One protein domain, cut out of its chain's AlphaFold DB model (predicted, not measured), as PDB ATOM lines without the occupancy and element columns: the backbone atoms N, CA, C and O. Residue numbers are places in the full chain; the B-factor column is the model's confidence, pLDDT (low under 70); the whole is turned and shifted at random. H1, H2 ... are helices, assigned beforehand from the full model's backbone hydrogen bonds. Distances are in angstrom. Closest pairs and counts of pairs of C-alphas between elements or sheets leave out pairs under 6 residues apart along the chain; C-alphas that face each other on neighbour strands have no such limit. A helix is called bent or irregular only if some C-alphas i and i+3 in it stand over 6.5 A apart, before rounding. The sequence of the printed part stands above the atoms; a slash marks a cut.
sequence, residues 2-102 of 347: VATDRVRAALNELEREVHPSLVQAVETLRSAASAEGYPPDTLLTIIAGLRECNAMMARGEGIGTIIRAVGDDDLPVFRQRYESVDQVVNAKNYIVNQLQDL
ATOM      1  N   VAL A   2     320.405 260.585  57.701       74.81
ATOM      2  CA  VAL A   2     319.900 260.868  59.068       74.81
ATOM      3  C   VAL A   2     318.400 260.569  59.293       74.81
ATOM      4  O   VAL A   2     318.025 260.123  60.373       74.81
ATOM      5  N   ALA A   3     317.526 260.788  58.305       82.12
ATOM      6  CA  ALA A   3     316.076 260.627  58.488       82.12
ATOM      7  C   ALA A   3     315.635 259.156  58.651       82.12
ATOM      8  O   ALA A   3     314.812 258.847  59.510       82.12
ATOM      9  N   THR A   4     316.224 258.240  57.881       86.94
ATOM     10  CA  THR A   4     315.909 256.802  57.930       86.94
ATOM     11  C   THR A   4     316.306 256.177  59.268       86.94
ATOM     12  O   THR A   4     315.552 255.381  59.828       86.94
ATOM     13  N   ASP A   5     317.448 256.584  59.825       91.44
ATOM     14  CA  ASP A   5     317.908 256.099  61.130       91.44
ATOM     15  C   ASP A   5     317.002 256.586  62.270       91.44
ATOM     16  O   ASP A   5     316.719 255.826  63.197       91.44
ATOM     17  N   ARG A   6     316.467 257.813  62.168       94.06
ATOM     18  CA  ARG A   6     315.480 258.344  63.126       94.06
ATOM     19  C   ARG A   6     314.176 257.549  63.105       94.06
ATOM     20  O   ARG A   6     313.686 257.187  64.171       94.06
ATOM     21  N   VAL A   7     313.638 257.243  61.920       94.19
ATOM     22  CA  VAL A   7     312.419 256.420  61.781       94.19
ATOM     23  C   VAL A   7     312.646 255.024  62.363       94.19
ATOM     24  O   VAL A   7     311.832 254.547  63.153       94.19
ATOM     25  N   ARG A   8     313.782 254.390  62.042       94.44
ATOM     26  CA  ARG A   8     314.133 253.061  62.565       94.44
ATOM     27  C   ARG A   8     314.260 253.061  64.090       94.44
ATOM     28  O   ARG A   8     313.723 252.168  64.740       94.44
ATOM     29  N   ALA A   9     314.938 254.054  64.664       95.31
ATOM     30  CA  ALA A   9     315.065 254.187  66.114       95.31
ATOM     31  C   ALA A   9     313.697 254.369  66.793       95.31
ATOM     32  O   ALA A   9     313.416 253.702  67.787       95.31
ATOM     33  N   ALA A  10     312.828 255.209  66.224       95.44
ATOM     34  CA  ALA A  10     311.499 255.472  66.768       95.44
ATOM     35  C   ALA A  10     310.559 254.251  66.687       95.44
ATOM     36  O   ALA A  10     309.796 254.014  67.627       95.44
ATOM     37  N   LEU A  11     310.636 253.455  65.612       95.31
ATOM     38  CA  LEU A  11     309.912 252.181  65.489       95.31
ATOM     39  C   LEU A  11     310.384 251.158  66.526       95.31
ATOM     40  O   LEU A  11     309.563 250.589  67.236       95.31
ATOM     41  N   ASN A  12     311.701 250.980  66.661       95.06
ATOM     42  CA  ASN A  12     312.273 250.048  67.635       95.06
ATOM     43  C   ASN A  12     311.872 250.391  69.076       95.06
ATOM     44  O   ASN A  12     311.745 249.499  69.908       95.06
ATOM     45  N   GLU A  13     311.715 251.676  69.391       95.12
ATOM     46  CA  GLU A  13     311.226 252.116  70.696       95.12
ATOM     47  C   GLU A  13     309.728 251.820  70.870       95.12
ATOM     48  O   GLU A  13     309.352 251.275  71.903       95.12
ATOM     49  N   LEU A  14     308.891 252.099  69.860       94.69
ATOM     50  CA  LEU A  14     307.453 251.795  69.905       94.69
ATOM     51  C   LEU A  14     307.191 250.293  70.114       94.69
ATOM     52  O   LEU A  14     306.304 249.926  70.874       94.69
ATOM     53  N   GLU A  15     307.987 249.424  69.491       94.94
ATOM     54  CA  GLU A  15     307.836 247.967  69.590       94.94
ATOM     55  C   GLU A  15     308.140 247.382  70.970       94.94
ATOM     56  O   GLU A  15     307.635 246.311  71.296       94.94
ATOM     57  N   ARG A  16     308.953 248.054  71.795       94.19
ATOM     58  CA  ARG A  16     309.316 247.531  73.124       94.19
ATOM     59  C   ARG A  16     308.135 247.492  74.084       94.19
ATOM     60  O   ARG A  16     308.103 246.637  74.963       94.19
ATOM     61  N   GLU A  17     307.198 248.419  73.922       91.69
ATOM     62  CA  GLU A  17     306.092 248.645  74.856       91.69
ATOM     63  C   GLU A  17     304.735 248.666  74.137       91.69
ATOM     64  O   GLU A  17     303.775 249.268  74.619       91.69
ATOM     65  N   VAL A  18     304.642 248.028  72.966       94.25
ATOM     66  CA  VAL A  18     303.412 248.012  72.171       94.25
ATOM     67  C   VAL A  18     302.342 247.134  72.828       94.25
ATOM     68  O   VAL A  18     302.569 245.980  73.192       94.25
ATOM     69  N   HIS A  19     301.143 247.684  72.965       93.50
ATOM     70  CA  HIS A  19     299.956 246.983  73.416       93.50
ATOM     71  C   HIS A  19     299.653 245.837  72.436       93.50
ATOM     72  O   HIS A  19     299.753 246.051  71.224       93.50
ATOM     73  N   PRO A  20     299.231 244.643  72.901       91.56
ATOM     74  CA  PRO A  20     299.013 243.485  72.028       91.56
ATOM     75  C   PRO A  20     298.115 243.776  70.819       91.56
ATOM     76  O   PRO A  20     298.379 243.303  69.717       91.56
ATOM     77  N   SER A  21     297.094 244.616  71.000       87.62
ATOM     78  CA  SER A  21     296.184 245.014  69.922       87.62
ATOM     79  C   SER A  21     296.829 245.909  68.857       87.62
ATOM     80  O   SER A  21     296.256 246.046  67.796       87.62
ATOM     81  N   LEU A  22     297.992 246.523  69.079       91.38
ATOM     82  CA  LEU A  22     298.655 247.387  68.088       91.38
ATOM     83  C   LEU A  22     299.812 246.702  67.352       91.38
ATOM     84  O   LEU A  22     300.367 247.294  66.428       91.38
ATOM     85  N   VAL A  23     300.172 245.467  67.715       93.19
ATOM     86  CA  VAL A  23     301.328 244.754  67.140       93.19
ATOM     87  C   VAL A  23     301.251 244.700  65.609       93.19
ATOM     88  O   VAL A  23     302.186 245.124  64.933       93.19
ATOM     89  N   GLN A  24     300.104 244.295  65.056       88.94
ATOM     90  CA  GLN A  24     299.902 244.202  63.604       88.94
ATOM     91  C   GLN A  24     300.008 245.567  62.896       88.94
ATOM     92  O   GLN A  24     300.542 245.661  61.786       88.94
ATOM     93  N   ALA A  25     299.537 246.637  63.544       89.94
ATOM     94  CA  ALA A  25     299.651 247.996  63.027       89.94
ATOM     95  C   ALA A  25     301.121 248.418  62.905       89.94
ATOM     96  O   ALA A  25     301.546 248.962  61.885       89.94
ATOM     97  N   VAL A  26     301.920 248.120  63.931       94.12
ATOM     98  CA  VAL A  26     303.351 248.442  63.961       94.12
ATOM     99  C   VAL A  26     304.137 247.613  62.937       94.12
ATOM    100  O   VAL A  26     304.994 248.159  62.242       94.12
ATOM    101  N   GLU A  27     303.808 246.332  62.756       91.88
ATOM    102  CA  GLU A  27     304.414 245.479  61.720       91.88
ATOM    103  C   GLU A  27     304.109 245.970  60.296       91.88
ATOM    104  O   GLU A  27     304.996 246.026  59.431       91.88
ATOM    105  N   THR A  28     302.865 246.394  60.054       89.19
ATOM    106  CA  THR A  28     302.457 246.989  58.775       89.19
ATOM    107  C   THR A  28     303.224 248.285  58.519       89.19
ATOM    108  O   THR A  28     303.694 248.524  57.403       89.19
ATOM    109  N   LEU A  29     303.412 249.112  59.553       92.69
ATOM    110  CA  LEU A  29     304.158 250.365  59.452       92.69
ATOM    111  C   LEU A  29     305.639 250.126  59.156       92.69
ATOM    112  O   LEU A  29     306.208 250.799  58.300       92.69
ATOM    113  N   ARG A  30     306.258 249.144  59.818       92.75
ATOM    114  CA  ARG A  30     307.643 248.715  59.566       92.75
ATOM    115  C   ARG A  30     307.841 248.277  58.114       92.75
ATOM    116  O   ARG A  30     308.833 248.650  57.482       92.75
ATOM    117  N   SER A  31     306.886 247.519  57.583       89.12
ATOM    118  CA  SER A  31     306.900 247.081  56.186       89.12
ATOM    119  C   SER A  31     306.786 248.279  55.235       89.12
ATOM    120  O   SER A  31     307.591 248.411  54.314       89.12
ATOM    121  N   ALA A  32     305.868 249.213  55.511       85.81
ATOM    122  CA  ALA A  32     305.692 250.434  54.720       85.81
ATOM    123  C   ALA A  32     306.918 251.366  54.763       85.81
ATOM    124  O   ALA A  32     307.298 251.934  53.741       85.81
ATOM    125  N   ALA A  33     307.570 251.484  55.924       88.44
ATOM    126  CA  ALA A  33     308.790 252.270  56.102       88.44
ATOM    127  C   ALA A  33     309.981 251.709  55.307       88.44
ATOM    128  O   ALA A  33     310.889 252.455  54.949       88.44
ATOM    129  N   SER A  34     309.971 250.404  55.021       84.44
ATOM    130  CA  SER A  34     311.013 249.730  54.237       84.44
ATOM    131  C   SER A  34     310.761 249.796  52.726       84.44
ATOM    132  O   SER A  34     311.699 249.644  51.951       84.44
ATOM    133  N   ALA A  35     309.516 250.035  52.303       80.56
ATOM    134  CA  ALA A  35     309.079 250.005  50.905       80.56
ATOM    135  C   ALA A  35     309.043 251.391  50.218       80.56
ATOM    136  O   ALA A  35     308.364 251.544  49.209       80.56
ATOM    137  N   GLU A  36     309.713 252.409  50.778       74.69
ATOM    138  CA  GLU A  36     309.712 253.813  50.300       74.69
ATOM    139  C   GLU A  36     308.312 254.467  50.167       74.69
ATOM    140  O   GLU A  36     308.156 255.498  49.519       74.69
ATOM    141  N   GLY A  37     307.279 253.913  50.812       73.19
ATOM    142  CA  GLY A  37     305.886 254.322  50.575       73.19
ATOM    143  C   GLY A  37     305.454 255.652  51.207       73.19
ATOM    144  O   GLY A  37     304.470 256.240  50.764       73.19
ATOM    145  N   TYR A  38     306.158 256.140  52.233       85.75
ATOM    146  CA  TYR A  38     305.814 257.383  52.933       85.75
ATOM    147  C   TYR A  38     307.050 258.257  53.180       85.75
ATOM    148  O   TYR A  38     308.117 257.724  53.499       85.75
ATOM    149  N   PRO A  39     306.907 259.597  53.135       91.06
ATOM    150  CA  PRO A  39     307.952 260.506  53.588       91.06
ATOM    151  C   PRO A  39     308.338 260.232  55.054       91.06
ATOM    152  O   PRO A  39     307.452 259.942  55.867       91.06
ATOM    153  N   PRO A  40     309.625 260.365  55.433       92.56
ATOM    154  CA  PRO A  40     310.082 260.121  56.803       92.56
ATOM    155  C   PRO A  40     309.312 260.900  57.875       92.56
ATOM    156  O   PRO A  40     309.008 260.343  58.927       92.56
ATOM    157  N   ASP A  41     308.934 262.151  57.608       91.50
ATOM    158  CA  ASP A  41     308.202 262.977  58.578       91.50
ATOM    159  C   ASP A  41     306.757 262.497  58.780       91.50
ATOM    160  O   ASP A  41     306.254 262.472  59.908       91.50
ATOM    161  N   THR A  42     306.112 261.994  57.722       91.38
ATOM    162  CA  THR A  42     304.816 261.306  57.821       91.38
ATOM    163  C   THR A  42     304.935 260.040  58.659       91.38
ATOM    164  O   THR A  42     304.117 259.829  59.553       91.38
ATOM    165  N   LEU A  43     305.980 259.233  58.449       93.19
ATOM    166  CA  LEU A  43     306.235 258.039  59.263       93.19
ATOM    167  C   LEU A  43     306.453 258.395  60.738       93.19
ATOM    168  O   LEU A  43     305.860 257.762  61.606       93.19
ATOM    169  N   LEU A  44     307.238 259.432  61.039       93.62
ATOM    170  CA  LEU A  44     307.438 259.904  62.416       93.62
ATOM    171  C   LEU A  44     306.128 260.379  63.061       93.62
ATOM    172  O   LEU A  44     305.898 260.117  64.240       93.62
ATOM    173  N   THR A  45     305.251 261.015  62.283       93.50
ATOM    174  CA  THR A  45     303.927 261.462  62.749       93.50
ATOM    175  C   THR A  45     303.010 260.278  63.042       93.50
ATOM    176  O   THR A  45     302.347 260.256  64.077       93.50
ATOM    177  N   ILE A  46     303.021 259.254  62.179       94.00
ATOM    178  CA  ILE A  46     302.302 257.998  62.418       94.00
ATOM    179  C   ILE A  46     302.808 257.333  63.703       94.00
ATOM    180  O   ILE A  46     302.003 256.951  64.546       94.00
ATOM    181  N   ILE A  47     304.130 257.214  63.878       95.25
ATOM    182  CA  ILE A  47     304.732 256.589  65.066       95.25
ATOM    183  C   ILE A  47     304.317 257.336  66.335       95.25
ATOM    184  O   ILE A  47     303.929 256.705  67.316       95.25
ATOM    185  N   ALA A  48     304.362 258.669  66.320       94.44
ATOM    186  CA  ALA A  48     303.946 259.483  67.456       94.44
ATOM    187  C   ALA A  48     302.445 259.317  67.765       94.44
ATOM    188  O   ALA A  48     302.082 259.125  68.924       94.44
ATOM    189  N   GLY A  49     301.579 259.283  66.748       94.31
ATOM    190  CA  GLY A  49     300.154 258.997  66.939       94.31
ATOM    191  C   GLY A  49     299.873 257.584  67.463       94.31
ATOM    192  O   GLY A  49     299.037 257.424  68.351       94.31
ATOM    193  N   LEU A  50     300.608 256.568  67.002       95.00
ATOM    194  CA  LEU A  50     300.500 255.206  67.539       95.00
ATOM    195  C   LEU A  50     300.961 255.116  68.999       95.00
ATOM    196  O   LEU A  50     300.361 254.361  69.756       95.00
ATOM    197  N   ARG A  51     301.969 255.893  69.424       95.19
ATOM    198  CA  ARG A  51     302.381 255.967  70.842       95.19
ATOM    199  C   ARG A  51     301.276 256.527  71.733       95.19
ATOM    200  O   ARG A  51     301.035 255.983  72.805       95.19
ATOM    201  N   GLU A  52     300.581 257.569  71.283       95.06
ATOM    202  CA  GLU A  52     299.432 258.123  72.010       95.06
ATOM    203  C   GLU A  52     298.289 257.103  72.099       95.06
ATOM    204  O   GLU A  52     297.762 256.855  73.184       95.06
ATOM    205  N   CYS A  53     297.972 256.423  70.990       93.94
ATOM    206  CA  CYS A  53     296.985 255.337  70.982       93.94
ATOM    207  C   CYS A  53     297.382 254.210  71.950       93.94
ATOM    208  O   CYS A  53     296.547 253.715  72.704       93.94
ATOM    209  N   ASN A  54     298.663 253.836  71.966       94.94
ATOM    210  CA  ASN A  54     299.219 252.836  72.872       94.94
ATOM    211  C   ASN A  54     299.041 253.234  74.344       94.94
ATOM    212  O   ASN A  54     298.597 252.427  75.158       94.94
ATOM    213  N   ALA A  55     299.323 254.498  74.674       94.75
ATOM    214  CA  ALA A  55     299.141 255.038  76.016       94.75
ATOM    215  C   ALA A  55     297.660 255.079  76.435       94.75
ATOM    216  O   ALA A  55     297.349 254.778  77.586       94.75
ATOM    217  N   MET A  56     296.742 255.415  75.520       94.12
ATOM    218  CA  MET A  56     295.292 255.347  75.759       94.12
ATOM    219  C   MET A  56     294.833 253.909  76.039       94.12
ATOM    220  O   MET A  56     294.133 253.671  77.024       94.12
ATOM    221  N   MET A  57     295.279 252.930  75.242       92.75
ATOM    222  CA  MET A  57     294.954 251.513  75.474       92.75
ATOM    223  C   MET A  57     295.509 251.006  76.805       92.75
ATOM    224  O   MET A  57     294.806 250.311  77.535       92.75
ATOM    225  N   ALA A  58     296.732 251.400  77.173       93.00
ATOM    226  CA  ALA A  58     297.326 251.048  78.464       93.00
ATOM    227  C   ALA A  58     296.536 251.613  79.663       93.00
ATOM    228  O   ALA A  58     296.562 251.028  80.746       93.00
ATOM    229  N   ARG A  59     295.792 252.714  79.475       95.06
ATOM    230  CA  ARG A  59     294.841 253.259  80.465       95.06
ATOM    231  C   ARG A  59     293.470 252.569  80.455       95.06
ATOM    232  O   ARG A  59     292.614 252.931  81.257       95.06
ATOM    233  N   GLY A  60     293.253 251.595  79.573       90.56
ATOM    234  CA  GLY A  60     291.979 250.893  79.416       90.56
ATOM    235  C   GLY A  60     290.946 251.649  78.577       90.56
ATOM    236  O   GLY A  60     289.759 251.334  78.652       90.56
ATOM    237  N   GLU A  61     291.354 252.651  77.794       88.50
ATOM    238  CA  GLU A  61     290.432 253.349  76.897       88.50
ATOM    239  C   GLU A  61     289.987 252.432  75.747       88.50
ATOM    240  O   GLU A  61     290.788 251.726  75.131       88.50
ATOM    241  N   GLY A  62     288.687 252.446  75.446       84.62
ATOM    242  CA  GLY A  62     288.127 251.650  74.359       84.62
ATOM    243  C   GLY A  62     288.583 252.146  72.985       84.62
ATOM    244  O   GLY A  62     288.700 253.349  72.755       84.62
ATOM    245  N   ILE A  63     288.760 251.222  72.035       83.69
ATOM    246  CA  ILE A  63     289.247 251.531  70.677       83.69
ATOM    247  C   ILE A  63     288.377 252.593  69.976       83.69
ATOM    248  O   ILE A  63     288.911 253.454  69.284       83.69
ATOM    249  N   GLY A  64     287.058 252.605  70.203       78.88
ATOM    250  CA  GLY A  64     286.161 253.625  69.639       78.88
ATOM    251  C   GLY A  64     286.465 255.051  70.125       78.88
ATOM    252  O   GLY A  64     286.424 255.992  69.333       78.88
ATOM    253  N   THR A  65     286.838 255.213  71.399       83.62
ATOM    254  CA  THR A  65     287.292 256.501  71.955       83.62
ATOM    255  C   THR A  65     288.602 256.936  71.308       83.62
ATOM    256  O   THR A  65     288.752 258.100  70.948       83.62
ATOM    257  N   ILE A  66     289.522 255.993  71.094       87.75
ATOM    258  CA  ILE A  66     290.819 256.253  70.459       87.75
ATOM    259  C   ILE A  66     290.634 256.669  68.995       87.75
ATOM    260  O   ILE A  66     291.211 257.666  68.571       87.75
ATOM    261  N   ILE A  67     289.789 255.966  68.232       83.06
ATOM    262  CA  ILE A  67     289.476 256.319  66.838       83.06
ATOM    263  C   ILE A  67     288.890 257.730  66.757       83.06
ATOM    264  O   ILE A  67     289.332 258.520  65.924       83.06
ATOM    265  N   ARG A  68     287.941 258.071  67.641       80.00
ATOM    266  CA  ARG A  68     287.367 259.421  67.697       80.00
ATOM    267  C   ARG A  68     288.432 260.467  68.021       80.00
ATOM    268  O   ARG A  68     288.532 261.459  67.313       80.00
ATOM    269  N   ALA A  69     289.289 260.204  69.007       84.88
ATOM    270  CA  ALA A  69     290.356 261.127  69.380       84.88
ATOM    271  C   ALA A  69     291.377 261.354  68.247       84.88
ATOM    272  O   ALA A  69     291.886 262.461  68.068       84.88
ATOM    273  N   VAL A  70     291.664 260.312  67.458       86.00
ATOM    274  CA  VAL A  70     292.478 260.422  66.239       86.00
ATOM    275  C   VAL A  70     291.738 261.216  65.162       86.00
ATOM    276  O   VAL A  70     292.378 262.005  64.481       86.00
ATOM    277  N   GLY A  71     290.428 261.024  64.987       79.62
ATOM    278  CA  GLY A  71     289.609 261.698  63.971       79.62
ATOM    279  C   GLY A  71     289.395 263.192  64.226       79.62
ATOM    280  O   GLY A  71     289.550 263.988  63.298       79.62
ATOM    281  N   ASP A  72     289.143 263.571  65.477       77.19
ATOM    282  CA  ASP A  72     288.725 264.922  65.885       77.19
ATOM    283  C   ASP A  72     289.902 265.857  66.240       77.19
ATOM    284  O   ASP A  72     289.705 266.935  66.795       77.19
ATOM    285  N   ASP A  73     291.142 265.462  65.919       76.25
ATOM    286  CA  ASP A  73     292.374 266.195  66.277       76.25
ATOM    287  C   ASP A  73     292.561 266.371  67.794       76.25
ATOM    288  O   ASP A  73     293.194 267.320  68.270       76.25
ATOM    289  N   ASP A  74     292.041 265.427  68.580       79.88
ATOM    290  CA  ASP A  74     292.150 265.465  70.033       79.88
ATOM    291  C   ASP A  74     293.481 264.941  70.559       79.88
ATOM    292  O   ASP A  74     293.895 265.305  71.665       79.88
ATOM    293  N   LEU A  75     294.205 264.159  69.752       82.94
ATOM    294  CA  LEU A  75     295.560 263.769  70.111       82.94
ATOM    295  C   LEU A  75     296.505 264.984  70.060       82.94
ATOM    296  O   LEU A  75     296.590 265.648  69.021       82.94
ATOM    297  N   PRO A  76     297.287 265.247  71.130       85.19
ATOM    298  CA  PRO A  76     298.223 266.373  71.185       85.19
ATOM    299  C   PRO A  76     299.192 266.419  70.006       85.19
ATOM    300  O   PRO A  76     299.569 267.503  69.562       85.19
ATOM    301  N   VAL A  77     299.553 265.245  69.481       84.38
ATOM    302  CA  VAL A  77     300.382 265.105  68.288       84.38
ATOM    303  C   VAL A  77     299.764 265.875  67.118       84.38
ATOM    304  O   VAL A  77     300.432 266.748  66.583       84.38
ATOM    305  N   PHE A  78     298.485 265.707  66.774       83.94
ATOM    306  CA  PHE A  78     297.888 266.342  65.586       83.94
ATOM    307  C   PHE A  78     297.598 267.840  65.738       83.94
ATOM    308  O   PHE A  78     297.378 268.524  64.743       83.94
ATOM    309  N   ARG A  79     297.678 268.377  66.961       79.69
ATOM    310  CA  ARG A  79     297.477 269.809  67.247       79.69
ATOM    311  C   ARG A  79     298.722 270.672  66.994       79.69
ATOM    312  O   ARG A  79     298.633 271.900  67.051       79.69
ATOM    313  N   GLN A  80     299.891 270.071  66.759       67.00
ATOM    314  CA  GLN A  80     301.141 270.808  66.536       67.00
ATOM    315  C   GLN A  80     301.236 271.404  65.118       67.00
ATOM    316  O   GLN A  80     300.559 270.972  64.190       67.00
ATOM    317  N   ARG A  81     302.096 272.421  64.935       63.91
ATOM    318  CA  ARG A  81     302.401 272.986  63.607       63.91
ATOM    319  C   ARG A  81     303.291 272.019  62.826       63.91
ATOM    320  O   ARG A  81     304.504 272.021  63.009       63.91
ATOM    321  N   TYR A  82     302.678 271.219  61.965       71.31
ATOM    322  CA  TYR A  82     303.381 270.405  60.975       71.31
ATOM    323  C   TYR A  82     303.780 271.223  59.754       71.31
ATOM    324  O   TYR A  82     303.218 272.286  59.489       71.31
ATOM    325  N   GLU A  83     304.733 270.694  58.990       70.44
ATOM    326  CA  GLU A  83     305.185 271.310  57.743       70.44
ATOM    327  C   GLU A  83     304.122 271.214  56.634       70.44
ATOM    328  O   GLU A  83     304.076 272.077  55.760       70.44
ATOM    329  N   SER A  84     303.225 270.214  56.686       84.12
ATOM    330  CA  SER A  84     302.115 270.080  55.732       84.12
ATOM    331  C   SER A  84     300.834 269.496  56.342       84.12
ATOM    332  O   SER A  84     300.869 268.642  57.229       84.12
ATOM    333  N   VAL A  85     299.683 269.930  55.817       80.81
ATOM    334  CA  VAL A  85     298.360 269.357  56.138       80.81
ATOM    335  C   VAL A  85     298.280 267.900  55.677       80.81
ATOM    336  O   VAL A  85     297.763 267.051  56.400       80.81
ATOM    337  N   ASP A  86     298.863 267.588  54.516       78.38
ATOM    338  CA  ASP A  86     298.860 266.238  53.946       78.38
ATOM    339  C   ASP A  86     299.566 265.223  54.844       78.38
ATOM    340  O   ASP A  86     299.125 264.083  54.935       78.38
ATOM    341  N   GLN A  87     300.625 265.619  55.551       84.69
ATOM    342  CA  GLN A  87     301.314 264.772  56.526       84.69
ATOM    343  C   GLN A  87     300.396 264.374  57.686       84.69
ATOM    344  O   GLN A  87     300.304 263.191  58.019       84.69
ATOM    345  N   VAL A  88     299.698 265.347  58.280       83.75
ATOM    346  CA  VAL A  88     298.779 265.124  59.411       83.75
ATOM    347  C   VAL A  88     297.631 264.246  58.985       83.75
ATOM    348  O   VAL A  88     297.350 263.238  59.629       83.75
ATOM    349  N   VAL A  89     297.016 264.609  57.859       78.12
ATOM    350  CA  VAL A  89     295.972 263.818  57.245       78.12
ATOM    351  C   VAL A  89     296.553 262.416  57.079       78.12
ATOM    352  O   VAL A  89     296.049 261.502  57.734       78.12
ATOM    353  N   ASN A  90     297.615 262.193  56.294       81.00
ATOM    354  CA  ASN A  90     298.177 260.861  55.994       81.00
ATOM    355  C   ASN A  90     298.497 260.024  57.237       81.00
ATOM    356  O   ASN A  90     298.252 258.816  57.238       81.00
ATOM    357  N   ALA A  91     298.913 260.658  58.327       86.31
ATOM    358  CA  ALA A  91     299.109 259.977  59.592       86.31
ATOM    359  C   ALA A  91     297.797 259.537  60.261       86.31
ATOM    360  O   ALA A  91     297.649 258.352  60.575       86.31
ATOM    361  N   LYS A  92     296.827 260.450  60.425       86.25
ATOM    362  CA  LYS A  92     295.544 260.191  61.111       86.25
ATOM    363  C   LYS A  92     294.884 258.939  60.579       86.25
ATOM    364  O   LYS A  92     294.670 257.963  61.286       86.25
ATOM    365  N   ASN A  93     294.613 258.933  59.291       80.12
ATOM    366  CA  ASN A  93     293.845 257.857  58.714       80.12
ATOM    367  C   ASN A  93     294.687 256.616  58.342       80.12
ATOM    368  O   ASN A  93     294.104 255.586  58.033       80.12
ATOM    369  N   TYR A  94     296.027 256.643  58.448       89.12
ATOM    370  CA  TYR A  94     296.780 255.389  58.589       89.12
ATOM    371  C   TYR A  94     296.401 254.721  59.915       89.12
ATOM    372  O   TYR A  94     295.996 253.562  59.930       89.12
ATOM    373  N   ILE A  95     296.467 255.481  61.014       87.31
ATOM    374  CA  ILE A  95     296.173 254.993  62.366       87.31
ATOM    375  C   ILE A  95     294.721 254.520  62.469       87.31
ATOM    376  O   ILE A  95     294.494 253.405  62.922       87.31
ATOM    377  N   VAL A  96     293.749 255.307  61.989       82.62
ATOM    378  CA  VAL A  96     292.327 254.906  61.982       82.62
ATOM    379  C   VAL A  96     292.130 253.576  61.259       82.62
ATOM    380  O   VAL A  96     291.495 252.689  61.818       82.62
ATOM    381  N   ASN A  97     292.721 253.403  60.072       79.94
ATOM    382  CA  ASN A  97     292.591 252.154  59.318       79.94
ATOM    383  C   ASN A  97     293.152 250.960  60.099       79.94
ATOM    384  O   ASN A  97     292.505 249.925  60.177       79.94
ATOM    385  N   GLN A  98     294.327 251.112  60.719       86.12
ATOM    386  CA  GLN A  98     294.914 250.029  61.510       86.12
ATOM    387  C   GLN A  98     294.097 249.703  62.766       86.12
ATOM    388  O   GLN A  98     293.996 248.542  63.143       86.12
ATOM    389  N   LEU A  99     293.516 250.715  63.416       82.75
ATOM    390  CA  LEU A  99     292.691 250.529  64.611       82.75
ATOM    391  C   LEU A  99     291.348 249.864  64.300       82.75
ATOM    392  O   LEU A  99     290.862 249.090  65.119       82.75
ATOM    393  N   GLN A 100     290.754 250.161  63.142       75.00
ATOM    394  CA  GLN A 100     289.489 249.567  62.698       75.00
ATOM    395  C   GLN A 100     289.604 248.067  62.398       75.00
ATOM    396  O   GLN A 100     288.638 247.335  62.601       75.00
ATOM    397  N   ASP A 101     290.780 247.605  61.971       73.62
ATOM    398  CA  ASP A 101     291.026 246.201  61.632       73.62
ATOM    399  C   ASP A 101     291.256 245.304  62.873       73.62
ATOM    400  O   ASP A 101     291.472 244.097  62.741       73.62
ATOM    401  N   LEU A 102     291.208 245.859  64.095       75.19
ATOM    402  CA  LEU A 102     291.534 245.117  65.314       75.19
ATOM    403  C   LEU A 102     290.405 244.174  65.778       75.19
ATOM    404  O   LEU A 102     289.270 244.615  66.003       75.19
TER     405      LEU A 102
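This is residues 2 to 102 of the 347 residues of an uncharacterized protein of Nonomuraea solani (UniProt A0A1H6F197). Three helices, H1, H2 and H3, run to and fro side by side, their centres making a triangle, and H5 crosses H2 and H3 steeply, completing a bundle of four helices packed together. H3 is in the middle; the short H4 pairs with H5 on the side of H3 away from H1. The printed part has 101 residues with five named helices, in the order H1 to H5, and no named strand; the class is all helix. It is compact, with a radius of gyration of the C-alphas of 12.5 A, and rounded, spanning 36 by 28 by 19 A.

H3, residues 40 to 58, is the hub, touching four other helices. H1, residues 2 to 16, touches H3 at a shallow tilt of 14 degrees, the same way; the closest C-alphas, of Val 7 and Leu 44, are 6.1 A apart. H2, residues 20 to 34, forms helical hairpins with H1 and with H3, at shallow tilts of 18 and 6 degrees; the closest C-alphas are those of Glu 15 and Val 26, 7.2 A, and of Ala 33 and Leu 43, 7.1 A. H5, residues 85 to 100, touches H3 at a steep tilt of 41 degrees, the same way, with the C-alphas of Ile 46 and Ala 91 closest at 4.7 A. H5 touches H2 with residues 95 to 99 alone, at a steep tilt of 44 degrees, opposite ways; the closest C-alphas, of Ala 25 and Gln 98, are 5.4 A apart. H4, residues 63 to 71, forms a helical hairpin with H5 at a shallow tilt of 12 degrees, the C-alphas of Ile 67 and Val 96 being closest at 5.8 A. H3 and H4 also form a helical hairpin, its tilt of 35.1 degrees only just steep; residues 49 to 57 alone of H3 touch H4, and the closest C-alphas, of Cys 53 and Ile 66, are 6.3 A apart. H1 is apart from H4 and H5, and H2 from H4. Every O i to N i+4 pair is within hydrogen-bond range in H3, H4 and H5, against 10 of 11 in H1 and 9 of 11 in H2.

H3 is 26.7 A long from first to last C-alpha, H5 22.7 A, H2 22.3 A, H1 22.1 A and H4 12.2 A. H1 begins at C-alpha 2 (319.900, 260.868, 59.068), H3 at C-alpha 40 (310.082, 260.121, 56.803), and H5 ends at C-alpha 100 (289.489, 249.567, 62.698). H2 is irregular: C-alphas 21 and 24 are 7.4 A apart.

The two C-alphas farthest apart, of Val 2 and Gly 62, are 36.4 A apart. The printed part has no cut. The link from H4 to H5, residues 72 to 84, is long; the other three are tight. Mean pLDDT of the printed part is 86.9, with residues 80 to 81 under 70.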